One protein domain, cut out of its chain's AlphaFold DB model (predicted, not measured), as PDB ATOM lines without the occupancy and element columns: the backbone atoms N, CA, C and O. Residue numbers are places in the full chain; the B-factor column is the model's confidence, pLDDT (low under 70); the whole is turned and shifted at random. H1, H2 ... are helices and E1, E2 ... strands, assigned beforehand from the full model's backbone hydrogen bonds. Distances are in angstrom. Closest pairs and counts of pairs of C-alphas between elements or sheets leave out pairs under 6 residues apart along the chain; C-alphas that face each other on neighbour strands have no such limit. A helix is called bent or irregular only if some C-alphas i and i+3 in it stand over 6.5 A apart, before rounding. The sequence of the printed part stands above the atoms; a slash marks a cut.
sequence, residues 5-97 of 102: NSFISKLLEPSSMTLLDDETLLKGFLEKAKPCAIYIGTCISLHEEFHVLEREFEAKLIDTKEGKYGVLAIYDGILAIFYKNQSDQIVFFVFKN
ATOM      1  N   ASN A   5       3.025  19.363  61.776       69.06
ATOM      2  CA  ASN A   5       2.017  20.236  62.370       69.06
ATOM      3  C   ASN A   5       2.423  21.710  62.283       69.06
ATOM      4  O   ASN A   5       1.670  22.527  61.767       69.06
ATOM      5  N   SER A   6       3.648  22.040  62.704       70.38
ATOM      6  CA  SER A   6       4.173  23.410  62.602       70.38
ATOM      7  C   SER A   6       4.267  23.889  61.150       70.38
ATOM      8  O   SER A   6       4.107  25.077  60.879       70.38
ATOM      9  N   PHE A   7       4.530  22.973  60.219       71.44
ATOM     10  CA  PHE A   7       4.651  23.285  58.802       71.44
ATOM     11  C   PHE A   7       3.289  23.557  58.145       71.44
ATOM     12  O   PHE A   7       3.148  24.540  57.424       71.44
ATOM     13  N   ILE A   8       2.278  22.737  58.450       72.75
ATOM     14  CA  ILE A   8       0.909  22.876  57.939       72.75
ATOM     15  C   ILE A   8       0.215  24.106  58.538       72.75
ATOM     16  O   ILE A   8      -0.472  24.822  57.817       72.75
ATOM     17  N   SER A   9       0.429  24.422  59.821       72.19
ATOM     18  CA  SER A   9      -0.164  25.615  60.446       72.19
ATOM     19  C   SER A   9       0.225  26.924  59.747       72.19
ATOM     20  O   SER A   9      -0.594  27.837  59.685       72.19
ATOM     21  N   LYS A  10       1.418  26.999  59.141       73.31
ATOM     22  CA  LYS A  10       1.857  28.170  58.360       73.31
ATOM     23  C   LYS A  10       1.024  28.418  57.102       73.31
ATOM     24  O   LYS A  10       0.986  29.543  56.622       73.31
ATOM     25  N   LEU A  11       0.334  27.403  56.575       72.19
ATOM     26  CA  LEU A  11      -0.585  27.568  55.440       72.19
ATOM     27  C   LEU A  11      -1.852  28.330  55.808       72.19
ATOM     28  O   LEU A  11      -2.525  28.874  54.938       72.19
ATOM     29  N   LEU A  12      -2.200  28.341  57.090       71.62
ATOM     30  CA  LEU A  12      -3.418  28.970  57.578       71.62
ATOM     31  C   LEU A  12      -3.169  30.398  58.071       71.62
ATOM     32  O   LEU A  12      -4.125  31.150  58.261       71.62
ATOM     33  N   GLU A  13      -1.901  30.799  58.192       75.69
ATOM     34  CA  GLU A  13      -1.520  32.175  58.488       75.69
ATOM     35  C   GLU A  13      -1.920  33.127  57.342       75.69
ATOM     36  O   GLU A  13      -1.912  32.736  56.177       75.69
ATOM     37  N   PRO A  14      -2.242  34.402  57.622       62.16
ATOM     38  CA  PRO A  14      -2.593  35.387  56.590       62.16
ATOM     39  C   PRO A  14      -1.501  35.605  55.526       62.16
ATOM     40  O   PRO A  14      -1.795  35.975  54.392       62.16
ATOM     41  N   SER A  15      -0.241  35.340  55.881       68.06
ATOM     42  CA  SER A  15       0.925  35.362  54.989       68.06
ATOM     43  C   SER A  15       0.906  34.251  53.929       68.06
ATOM     44  O   SER A  15       1.715  34.277  53.003       68.06
ATOM     45  N   SER A  16      -0.032  33.301  54.013       66.00
ATOM     46  CA  SER A  16      -0.203  32.218  53.041       66.00
ATOM     47  C   SER A  16      -0.512  32.716  51.627       66.00
ATOM     48  O   SER A  16      -0.213  32.010  50.671       66.00
ATOM     49  N   MET A  17      -1.064  33.926  51.466       73.75
ATOM     50  CA  MET A  17      -1.238  34.543  50.140       73.75
ATOM     51  C   MET A  17       0.109  34.713  49.429       73.75
ATOM     52  O   MET A  17       0.256  34.311  48.282       73.75
ATOM     53  N   THR A  18       1.140  35.175  50.147       80.69
ATOM     54  CA  THR A  18       2.503  35.307  49.604       80.69
ATOM     55  C   THR A  18       3.082  33.964  49.156       80.69
ATOM     56  O   THR A  18       3.867  33.922  48.215       80.69
ATOM     57  N   LEU A  19       2.688  32.860  49.800       86.19
ATOM     58  CA  LEU A  19       3.092  31.521  49.376       86.19
ATOM     59  C   LEU A  19       2.423  31.114  48.056       86.19
ATOM     60  O   LEU A  19       3.092  30.555  47.197       86.19
ATOM     61  N   LEU A  20       1.121  31.367  47.899       89.69
ATOM     62  CA  LEU A  20       0.368  30.989  46.696       89.69
ATOM     63  C   LEU A  20       0.680  31.894  45.489       89.69
ATOM     64  O   LEU A  20       0.485  31.482  44.344       89.69
ATOM     65  N   ASP A  21       1.184  33.104  45.738       89.12
ATOM     66  CA  ASP A  21       1.568  34.087  44.719       89.12
ATOM     67  C   ASP A  21       3.029  33.984  44.249       89.12
ATOM     68  O   ASP A  21       3.401  34.656  43.286       89.12
ATOM     69  N   ASP A  22       3.850  33.124  44.859       90.00
ATOM     70  CA  ASP A  22       5.243  32.897  44.461       90.00
ATOM     71  C   ASP A  22       5.481  31.421  44.115       90.00
ATOM     72  O   ASP A  22       5.505  30.540  44.974       90.00
ATOM     73  N   GLU A  23       5.699  31.151  42.827       89.06
ATOM     74  CA  GLU A  23       5.902  29.799  42.299       89.06
ATOM     75  C   GLU A  23       7.088  29.065  42.949       89.06
ATOM     76  O   GLU A  23       7.029  27.855  43.183       89.06
ATOM     77  N   THR A  24       8.179  29.778  43.247       89.25
ATOM     78  CA  THR A  24       9.401  29.170  43.791       89.25
ATOM     79  C   THR A  24       9.202  28.807  45.255       89.25
ATOM     80  O   THR A  24       9.565  27.702  45.675       89.25
ATOM     81  N   LEU A  25       8.590  29.709  46.027       88.25
ATOM     82  CA  LEU A  25       8.234  29.450  47.420       88.25
ATOM     83  C   LEU A  25       7.216  28.318  47.525       88.25
ATOM     84  O   LEU A  25       7.409  27.419  48.344       88.25
ATOM     85  N   LEU A  26       6.191  28.309  46.667       88.75
ATOM     86  CA  LEU A  26       5.179  27.259  46.625       88.75
ATOM     87  C   LEU A  26       5.800  25.889  46.342       88.75
ATOM     88  O   LEU A  26       5.592  24.947  47.105       88.75
ATOM     89  N   LYS A  27       6.631  25.773  45.301       88.75
ATOM     90  CA  LYS A  27       7.338  24.521  44.978       88.75
ATOM     91  C   LYS A  27       8.241  24.061  46.117       88.75
ATOM     92  O   LYS A  27       8.185  22.904  46.527       88.75
ATOM     93  N   GLY A  28       9.053  24.970  46.656       88.50
ATOM     94  CA  GLY A  28       9.949  24.666  47.771       88.50
ATOM     95  C   GLY A  28       9.198  24.253  49.037       88.50
ATOM     96  O   GLY A  28       9.682  23.411  49.799       88.50
ATOM     97  N   PHE A  29       8.011  24.816  49.260       87.12
ATOM     98  CA  PHE A  29       7.112  24.396  50.323       87.12
ATOM     99  C   PHE A  29       6.584  22.984  50.067       87.12
ATOM    100  O   PHE A  29       6.740  22.134  50.938       87.12
ATOM    101  N   LEU A  30       6.018  22.708  48.888       88.50
ATOM    102  CA  LEU A  30       5.402  21.416  48.565       88.50
ATOM    103  C   LEU A  30       6.402  20.256  48.630       88.50
ATOM    104  O   LEU A  30       6.078  19.216  49.194       88.50
ATOM    105  N   GLU A  31       7.642  20.447  48.177       88.50
ATOM    106  CA  GLU A  31       8.699  19.432  48.308       88.50
ATOM    107  C   GLU A  31       9.022  19.105  49.774       88.50
ATOM    108  O   GLU A  31       9.213  17.943  50.137       88.50
ATOM    109  N   LYS A  32       9.015  20.114  50.654       86.12
ATOM    110  CA  LYS A  32       9.183  19.914  52.104       86.12
ATOM    111  C   LYS A  32       7.929  19.339  52.766       86.12
ATOM    112  O   LYS A  32       8.054  18.624  53.758       86.12
ATOM    113  N   ALA A  33       6.748  19.652  52.233       82.44
ATOM    114  CA  ALA A  33       5.448  19.187  52.714       82.44
ATOM    115  C   ALA A  33       5.173  17.731  52.333       82.44
ATOM    116  O   ALA A  33       4.423  17.054  53.027       82.44
ATOM    117  N   LYS A  34       5.760  17.256  51.231       87.88
ATOM    118  CA  LYS A  34       5.490  15.955  50.614       87.88
ATOM    119  C   LYS A  34       5.484  14.776  51.598       87.88
ATOM    120  O   LYS A  34       4.551  13.984  51.524       87.88
ATOM    121  N   PRO A  35       6.423  14.656  52.562       87.75
ATOM    122  CA  PRO A  35       6.394  13.572  53.550       87.75
ATOM    123  C   PRO A  35       5.223  13.649  54.544       87.75
ATOM    124  O   PRO A  35       4.940  12.673  55.228       87.75
ATOM    125  N   CYS A  36       4.586  14.814  54.665       86.19
ATOM    126  CA  CYS A  36       3.444  15.076  55.537       86.19
ATOM    127  C   CYS A  36       2.097  14.966  54.803       86.19
ATOM    128  O   CYS A  36       1.051  15.067  55.448       86.19
ATOM    129  N   ALA A  37       2.110  14.822  53.475       90.25
ATOM    130  CA  ALA A  37       0.897  14.651  52.690       90.25
ATOM    131  C   ALA A  37       0.325  13.251  52.931       90.25
ATOM    132  O   ALA A  37       1.046  12.256  52.873       90.25
ATOM    133  N   ILE A  38      -0.978  13.181  53.194       90.88
ATOM    134  CA  ILE A  38      -1.705  11.909  53.315       90.88
ATOM    135  C   ILE A  38      -2.155  11.394  51.947       90.88
ATOM    136  O   ILE A  38      -2.360  10.196  51.780       90.88
ATOM    137  N   TYR A  39      -2.271  12.294  50.970       92.25
ATOM    138  CA  TYR A  39      -2.595  11.968  49.591       92.25
ATOM    139  C   TYR A  39      -1.945  12.983  48.645       92.25
ATOM    140  O   TYR A  39      -1.847  14.170  48.964       92.25
ATOM    141  N   ILE A  40      -1.480  12.510  47.490       94.12
ATOM    142  CA  ILE A  40      -0.928  13.340  46.416       94.12
ATOM    143  C   ILE A  40      -1.525  12.831  45.112       94.12
ATOM    144  O   ILE A  40      -1.393  11.645  44.805       94.12
ATOM    145  N   GLY A  41      -2.147  13.722  44.349       93.19
ATOM    146  CA  GLY A  41      -2.842  13.371  43.118       93.19
ATOM    147  C   GLY A  41      -2.653  14.400  42.015       93.19
ATOM    148  O   GLY A  41      -1.989  15.429  42.183       93.19
ATOM    149  N   THR A  42      -3.244  14.098  40.864       94.06
ATOM    150  CA  THR A  42      -3.349  15.024  39.739       94.06
ATOM    151  C   THR A  42      -4.780  15.066  39.226       94.06
ATOM    152  O   THR A  42      -5.473  14.052  39.226       94.06
ATOM    153  N   CYS A  43      -5.222  16.238  38.780       90.69
ATOM    154  CA  CYS A  43      -6.553  16.436  38.225       90.69
ATOM    155  C   CYS A  43      -6.532  17.407  37.038       90.69
ATOM    156  O   CYS A  43      -5.545  18.104  36.774       90.69
ATOM    157  N   ILE A  44      -7.636  17.417  36.291       87.75
ATOM    158  CA  ILE A  44      -7.848  18.306  35.137       87.75
ATOM    159  C   ILE A  44      -8.752  19.485  35.531       87.75
ATOM    160  O   ILE A  44      -8.625  20.576  34.977       87.75
ATOM    161  N   SER A  45      -9.634  19.291  36.516       89.44
ATOM    162  CA  SER A  45     -10.614  20.279  36.966       89.44
ATOM    163  C   SER A  45     -10.575  20.425  38.485       89.44
ATOM    164  O   SER A  45     -10.887  19.481  39.206       89.44
ATOM    165  N   LEU A  46     -10.239  21.627  38.970       90.44
ATOM    166  CA  LEU A  46     -10.297  21.959  40.402       90.44
ATOM    167  C   LEU A  46     -11.698  21.743  40.972       90.44
ATOM    168  O   LEU A  46     -11.852  21.199  42.058       90.44
ATOM    169  N   HIS A  47     -12.719  22.165  40.222       90.19
ATOM    170  CA  HIS A  47     -14.096  22.114  40.688       90.19
ATOM    171  C   HIS A  47     -14.567  20.677  40.908       90.19
ATOM    172  O   HIS A  47     -15.173  20.380  41.931       90.19
ATOM    173  N   GLU A  48     -14.271  19.783  39.965       91.81
ATOM    174  CA  GLU A  48     -14.611  18.366  40.108       91.81
ATOM    175  C   GLU A  48     -13.834  17.734  41.262       91.81
ATOM    176  O   GLU A  48     -14.420  17.008  42.064       91.81
ATOM    177  N   GLU A  49     -12.546  18.068  41.388       94.75
ATOM    178  CA  GLU A  49     -11.692  17.518  42.437       94.75
ATOM    179  C   GLU A  49     -12.141  17.953  43.836       94.75
ATOM    180  O   GLU A  49     -12.080  17.161  44.771       94.75
ATOM    181  N   PHE A  50     -12.682  19.166  43.995       93.38
ATOM    182  CA  PHE A  50     -13.258  19.577  45.276       93.38
ATOM    183  C   PHE A  50     -14.375  18.628  45.722       93.38
ATOM    184  O   PHE A  50     -14.335  18.153  46.854       93.38
ATOM    185  N   HIS A  51     -15.308  18.284  44.827       92.44
ATOM    186  CA  HIS A  51     -16.404  17.345  45.119       92.44
ATOM    187  C   HIS A  51     -15.925  15.905  45.337       92.44
ATOM    188  O   HIS A  51     -16.616  15.107  45.976       92.44
ATOM    189  N   VAL A  52     -14.794  15.520  44.741       93.75
ATOM    190  CA  VAL A  52     -14.167  14.215  44.991       93.75
ATOM    191  C   VAL A  52     -13.606  14.184  46.407       93.75
ATOM    192  O   VAL A  52     -13.978  13.296  47.168       93.75
ATOM    193  N   LEU A  53     -12.818  15.190  46.793       92.94
ATOM    194  CA  LEU A  53     -12.228  15.272  48.129       92.94
ATOM    195  C   LEU A  53     -13.281  15.383  49.240       92.94
ATOM    196  O   LEU A  53     -13.124  14.741  50.275       92.94
ATOM    197  N   GLU A  54     -14.373  16.132  49.034       91.56
ATOM    198  CA  GLU A  54     -15.473  16.186  50.014       91.56
ATOM    199  C   GLU A  54     -16.070  14.799  50.280       91.56
ATOM    200  O   GLU A  54     -16.330  14.431  51.426       91.56
ATOM    201  N   ARG A  55     -16.260  14.003  49.220       92.75
ATOM    202  CA  ARG A  55     -16.818  12.650  49.326       92.75
ATOM    203  C   ARG A  55     -15.822  11.650  49.894       92.75
ATOM    204  O   ARG A  55     -16.201  10.853  50.742       92.75
ATOM    205  N   GLU A  56     -14.580  11.671  49.420       92.88
ATOM    206  CA  GLU A  56     -13.554  10.697  49.806       92.88
ATOM    207  C   GLU A  56     -13.134  10.846  51.271       92.88
ATOM    208  O   GLU A  56     -12.906   9.849  51.952       92.88
ATOM    209  N   PHE A  57     -13.078  12.081  51.772       89.88
ATOM    210  CA  PHE A  57     -12.658  12.367  53.144       89.88
ATOM    211  C   PHE A  57     -13.823  12.639  54.099       89.88
ATOM    212  O   PHE A  57     -13.571  13.018  55.241       89.88
ATOM    213  N   GLU A  58     -15.072  12.468  53.647       91.06
ATOM    214  CA  GLU A  58     -16.284  12.845  54.395       91.06
ATOM    215  C   GLU A  58     -16.173  14.266  54.989       91.06
ATOM    216  O   GLU A  58     -16.578  14.540  56.120       91.06
ATOM    217  N   ALA A  59     -15.574  15.174  54.218       89.06
ATOM    218  CA  ALA A  59     -15.174  16.502  54.654       89.06
ATOM    219  C   ALA A  59     -16.003  17.573  53.943       89.06
ATOM    220  O   ALA A  59     -16.428  17.405  52.803       89.06
ATOM    221  N   LYS A  60     -16.210  18.713  54.603       90.81
ATOM    222  CA  LYS A  60     -16.933  19.852  54.023       90.81
ATOM    223  C   LYS A  60     -15.967  20.977  53.685       90.81
ATOM    224  O   LYS A  60     -15.194  21.372  54.557       90.81
ATOM    225  N   LEU A  61     -16.042  21.531  52.475       92.06
ATOM    226  CA  LEU A  61     -15.275  22.719  52.107       92.06
ATOM    227  C   LEU A  61     -15.738  23.930  52.939       92.06
ATOM    228  O   LEU A  61     -16.923  24.269  52.984       92.06
ATOM    229  N   ILE A  62     -14.792  24.566  53.628       90.81
ATOM    230  CA  ILE A  62     -15.009  25.729  54.498       90.81
ATOM    231  C   ILE A  62     -14.642  27.015  53.762       90.81
ATOM    232  O   ILE A  62     -15.396  27.984  53.809       90.81
ATOM    233  N   ASP A  63     -13.473  27.029  53.124       89.94
ATOM    234  CA  ASP A  63     -12.903  28.220  52.498       89.94
ATOM    235  C   ASP A  63     -11.912  27.833  51.396       89.94
ATOM    236  O   ASP A  63     -11.327  26.746  51.408       89.94
ATOM    237  N   THR A  64     -11.694  28.749  50.459       90.88
ATOM    238  CA  THR A  64     -10.680  28.630  49.414       90.88
ATOM    239  C   THR A  64      -9.898  29.928  49.314       90.88
ATOM    240  O   THR A  64     -10.472  30.994  49.098       90.88
ATOM    241  N   LYS A  65      -8.573  29.832  49.406       90.44
ATOM    242  CA  LYS A  65      -7.664  30.947  49.137       90.44
ATOM    243  C   LYS A  65      -6.984  30.715  47.798       90.44
ATOM    244  O   LYS A  65      -6.297  29.709  47.625       90.44
ATOM    245  N   GLU A  66      -7.157  31.647  46.876       91.12
ATOM    246  CA  GLU A  66      -6.570  31.585  45.541       91.12
ATOM    247  C   GLU A  66      -5.420  32.587  45.428       91.12
ATOM    248  O   GLU A  66      -5.581  33.766  45.740       91.12
ATOM    249  N   GLY A  67      -4.262  32.107  44.978       89.19
ATOM    250  CA  GLY A  67      -3.144  32.937  44.547       89.19
ATOM    251  C   GLY A  67      -2.776  32.643  43.096       89.19
ATOM    252  O   GLY A  67      -3.329  31.752  42.449       89.19
ATOM    253  N   LYS A  68      -1.807  33.387  42.571       89.38
ATOM    254  CA  LYS A  68      -1.407  33.334  41.159       89.38
ATOM    255  C   LYS A  68      -0.934  31.952  40.692       89.38
ATOM    256  O   LYS A  68      -1.106  31.625  39.519       89.38
ATOM    257  N   TYR A  69      -0.320  31.164  41.575       90.69
ATOM    258  CA  TYR A  69       0.283  29.871  41.232       90.69
ATOM    259  C   TYR A  69      -0.383  28.677  41.916       90.69
ATOM    260  O   TYR A  69      -0.045  27.534  41.601       90.69
ATOM    261  N   GLY A  70      -1.338  28.898  42.818       91.88
ATOM    262  CA  GLY A  70      -2.007  27.796  43.490       91.88
ATOM    263  C   GLY A  70      -3.250  28.189  44.267       91.88
ATOM    264  O   GLY A  70      -3.520  29.363  44.514       91.88
ATOM    265  N   VAL A  71      -3.992  27.166  44.674       93.50
ATOM    266  CA  VAL A  71      -5.217  27.283  45.461       93.50
ATOM    267  C   VAL A  71      -5.059  26.460  46.727       93.50
ATOM    268  O   VAL A  71      -4.701  25.287  46.663       93.50
ATOM    269  N   LEU A  72      -5.328  27.061  47.881       92.88
ATOM    270  CA  LEU A  72      -5.479  26.354  49.146       92.88
ATOM    271  C   LEU A  72      -6.972  26.173  49.424       92.88
ATOM    272  O   LEU A  72      -7.669  27.147  49.694       92.88
ATOM    273  N   ALA A  73      -7.442  24.932  49.399       92.88
ATOM    274  CA  ALA A  73      -8.776  24.555  49.836       92.88
ATOM    275  C   ALA A  73      -8.728  24.064  51.288       92.88
ATOM    276  O   ALA A  73      -7.918  23.205  51.657       92.88
ATOM    277  N   ILE A  74      -9.593  24.631  52.119       91.19
ATOM    278  CA  ILE A  74      -9.678  24.351  53.547       91.19
ATOM    279  C   ILE A  74     -10.968  23.589  53.786       91.19
ATOM    280  O   ILE A  74     -12.050  24.132  53.578       91.19
ATOM    281  N   TYR A  75     -10.854  22.357  54.267       91.00
ATOM    282  CA  TYR A  75     -11.996  21.537  54.638       91.00
ATOM    283  C   TYR A  75     -12.043  21.333  56.152       91.00
ATOM    284  O   TYR A  75     -11.040  21.487  56.862       91.00
ATOM    285  N   ASP A  76     -13.210  20.921  56.634       88.00
ATOM    286  CA  ASP A  76     -13.361  20.373  57.977       88.00
ATOM    287  C   ASP A  76     -12.585  19.047  58.070       88.00
ATOM    288  O   ASP A  76     -12.977  18.043  57.483       88.00
ATOM    289  N   GLY A  77     -11.417  19.064  58.717       85.56
ATOM    290  CA  GLY A  77     -10.568  17.878  58.908       85.56
ATOM    291  C   GLY A  77      -9.424  17.662  57.900       85.56
ATOM    292  O   GLY A  77      -8.442  17.008  58.266       85.56
ATOM    293  N   ILE A  78      -9.442  18.277  56.706       91.19
ATOM    294  CA  ILE A  78      -8.317  18.238  55.737       91.19
ATOM    295  C   ILE A  78      -7.974  19.609  55.126       91.19
ATOM    296  O   ILE A  78      -8.744  20.564  55.193       91.19
ATOM    297  N   LEU A  79      -6.778  19.719  54.556       91.56
ATOM    298  CA  LEU A  79      -6.317  20.858  53.758       91.56
ATOM    299  C   LEU A  79      -5.804  20.324  52.429       91.56
ATOM    300  O   LEU A  79      -5.074  19.337  52.429       91.56
ATOM    301  N   ALA A  80      -6.122  20.988  51.324       93.56
ATOM    302  CA  ALA A  80      -5.606  20.618  50.016       93.56
ATOM    303  C   ALA A  80      -4.951  21.821  49.333       93.56
ATOM    304  O   ALA A  80      -5.544  22.893  49.260       93.56
ATOM    305  N   ILE A  81      -3.722  21.656  48.842       94.00
ATOM    306  CA  ILE A  81      -3.064  22.652  47.986       94.00
ATOM    307  C   ILE A  81      -3.060  22.131  46.565       94.00
ATOM    308  O   ILE A  81      -2.551  21.041  46.325       94.00
ATOM    309  N   PHE A  82      -3.544  22.948  45.642       94.31
ATOM    310  CA  PHE A  82      -3.531  22.706  44.211       94.31
ATOM    311  C   PHE A  82      -2.547  23.658  43.545       94.31
ATOM    312  O   PHE A  82      -2.526  24.850  43.843       94.31
ATOM    313  N   TYR A  83      -1.743  23.143  42.627       91.62
ATOM    314  CA  TYR A  83      -0.768  23.910  41.859       91.62
ATOM    315  C   TYR A  83      -0.764  23.405  40.415       91.62
ATOM    316  O   TYR A  83      -0.725  22.196  40.171       91.62
ATOM    317  N   LYS A  84      -0.800  24.322  39.445       86.25
ATOM    318  CA  LYS A  84      -0.743  23.967  38.024       86.25
ATOM    319  C   LYS A  84       0.710  23.769  37.604       86.25
ATOM    320  O   LYS A  84       1.521  24.684  37.717       86.25
ATOM    321  N   ASN A  85       1.051  22.578  37.122       76.06
ATOM    322  CA  ASN A  85       2.391  22.303  36.619       76.06
ATOM    323  C   ASN A  85       2.607  22.890  35.209       76.06
ATOM    324  O   ASN A  85       1.678  23.341  34.542       76.06
ATOM    325  N   GLN A  86       3.857  22.861  34.738       72.56
ATOM    326  CA  GLN A  86       4.243  23.374  33.413       72.56
ATOM    327  C   GLN A  86       3.633  22.589  32.235       72.56
ATOM    328  O   GLN A  86       3.733  23.024  31.093       72.56
ATOM    329  N   SER A  87       3.013  21.438  32.500       74.31
ATOM    330  CA  SER A  87       2.325  20.583  31.527       74.31
ATOM    331  C   SER A  87       0.805  20.776  31.549       74.31
ATOM    332  O   SER A  87       0.075  19.927  31.045       74.31
ATOM    333  N   ASP A  88       0.330  21.874  32.144       74.81
ATOM    334  CA  ASP A  88      -1.082  22.246  32.261       74.81
ATOM    335  C   ASP A  88      -1.946  21.296  33.115       74.81
ATOM    336  O   ASP A  88      -3.155  21.492  33.232       74.81
ATOM    337  N   GLN A  89      -1.328  20.315  33.782       85.38
ATOM    338  CA  GLN A  89      -1.983  19.446  34.758       85.38
ATOM    339  C   GLN A  89      -1.961  20.084  36.144       85.38
ATOM    340  O   GLN A  89      -0.963  20.682  36.554       85.38
ATOM    341  N   ILE A  90      -3.039  19.912  36.903       91.25
ATOM    342  CA  ILE A  90      -3.088  20.346  38.295       91.25
ATOM    343  C   ILE A  90      -2.561  19.206  39.155       91.25
ATOM    344  O   ILE A  90      -3.040  18.080  39.073       91.25
ATOM    345  N   VAL A  91      -1.564  19.498  39.979       93.25
ATOM    346  CA  VAL A  91      -1.063  18.600  41.018       93.25
ATOM    347  C   VAL A  91      -1.627  19.080  42.340       93.25
ATOM    348  O   VAL A  91      -1.637  20.286  42.598       93.25
ATOM    349  N   PHE A  92      -2.057  18.155  43.190       94.25
ATOM    350  CA  PHE A  92      -2.560  18.513  44.504       94.25
ATOM    351  C   PHE A  92      -2.033  17.629  45.622       94.25
ATOM    352  O   PHE A  92      -1.672  16.468  45.426       94.25
ATOM    353  N   PHE A  93      -1.971  18.227  46.806       94.12
ATOM    354  CA  PHE A  93      -1.468  17.621  48.028       94.12
ATOM    355  C   PHE A  93      -2.519  17.783  49.112       94.12
ATOM    356  O   PHE A  93      -2.915  18.910  49.403       94.12
ATOM    357  N   VAL A  94      -2.928  16.675  49.722       93.62
ATOM    358  CA  VAL A  94      -3.873  16.655  50.836       93.62
ATOM    359  C   VAL A  94      -3.113  16.423  52.133       93.62
ATOM    360  O   VAL A  94      -2.263  15.536  52.238       93.62
ATOM    361  N   PHE A  95      -3.448  17.207  53.144       91.06
ATOM    362  CA  PHE A  95      -2.877  17.173  54.478       91.06
ATOM    363  C   PHE A  95      -3.994  17.036  55.508       91.06
ATOM    364  O   PHE A  95      -5.099  17.543  55.315       91.06
ATOM    365  N   LYS A  96      -3.701  16.406  56.647       86.19
ATOM    366  CA  LYS A  96      -4.631  16.404  57.779       86.19
ATOM    367  C   LYS A  96      -4.740  17.819  58.356       86.19
ATOM    368  O   LYS A  96      -3.723  18.439  58.671       86.19
ATOM    369  N   ASN A  97      -5.960  18.323  58.522       71.25
ATOM    370  CA  ASN A  97      -6.208  19.613  59.155       71.25
ATOM    371  C   ASN A  97      -6.239  19.437  60.673       71.25
ATOM    372  O   ASN A  97      -7.153  18.838  61.242       71.25
TER     373      ASN A  97
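AT A GLANCE: This is residues 5 to 97 of the 102 residues of an uncharacterized protein of Sulfuracidifex tepidarius (UniProt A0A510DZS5). A twisted sheet of five strands makes the middle of three layers, with helices on both faces: it curls round H4 on one face, while H3 crosses slantwise over the other. The short H2 covers part of the same face as H3, and the short H1 only grazes the sheet. The printed part has 93 residues, with four named helices and five named strands in the order H1 H2 H3 E1 H4 E2 E3 E4 E5, of mixed class. The sheet's order is E1 E5 E4 E3 E2, all antiparallel. The whole is compact and rounded, with a radius of gyration of the C-alphas of 12.0 A and spans of 32 by 31 by 23 A.

HOW THE PARTS SIT: Start with H1, residues 5 to 9, close but not clearly touching H3, residues 23 to 36; their closest C-alphas, Phe 7 and Ala 33, are 7.4 A apart. Next, H2, residues 16 to 20, only just touches H3, only at the corner, with 3 pairs of C-alphas within 8 A, the closest those of Leu 19 and Leu 26 at 5.5 A; H3 touches it with residues 25 to 26 alone. H3 has a height over the sheet of 9.6 A, and its closest C-alphas to E5, residues 90 to 96, are those of Cys 36 and Phe 95, 6.7 A apart. Look then at E1, residues 39 to 43, an edge strand antiparallel to E5, with N 41 and O 92 within hydrogen-bond range at 3.0 A. H4, residues 46 to 56, is on the face opposite to H2 and H3; the C-alphas of Glu 54 and Leu 61, its closest to E2, residues 61 to 66, are 6.9 A apart. From E2 the backbone makes a meander, each strand the antiparallel neighbour of the one before, through E3, residues 70 to 75, and E4, residues 78 to 84, to E5. Its hairpins show N 65 and O 72 at 2.8 A, N 73 and O 80 at 2.8 A, and N 81 and O 93 at 2.9 A. Every O i to N i+4 pair is within hydrogen-bond range in H1 and H2, but 8 of 10 in H3 and 6 of 7 in H4.

IN THESE COORDINATES: Find C-alpha 5 at (2.017, 20.236, 62.370), where H1 begins. H3 runs 20.0 A from C-alpha 23 at (5.902, 29.799, 42.299) and is irregular, with C-alphas 32 and 35 7.1 A apart. H4 measures 15.0 A, E4 20.1 A and E5 19.9 A; E5 ends at C-alpha 96, (-4.631, 16.404, 57.779).

THE WHOLE: The C-alphas farthest apart, those of Thr 24 and Glu 58, are 32.2 A apart. The printed part has no cut and no long link. Its mean pLDDT is 86.7; look for values under 70 at residue 5 and residues 14 to 16.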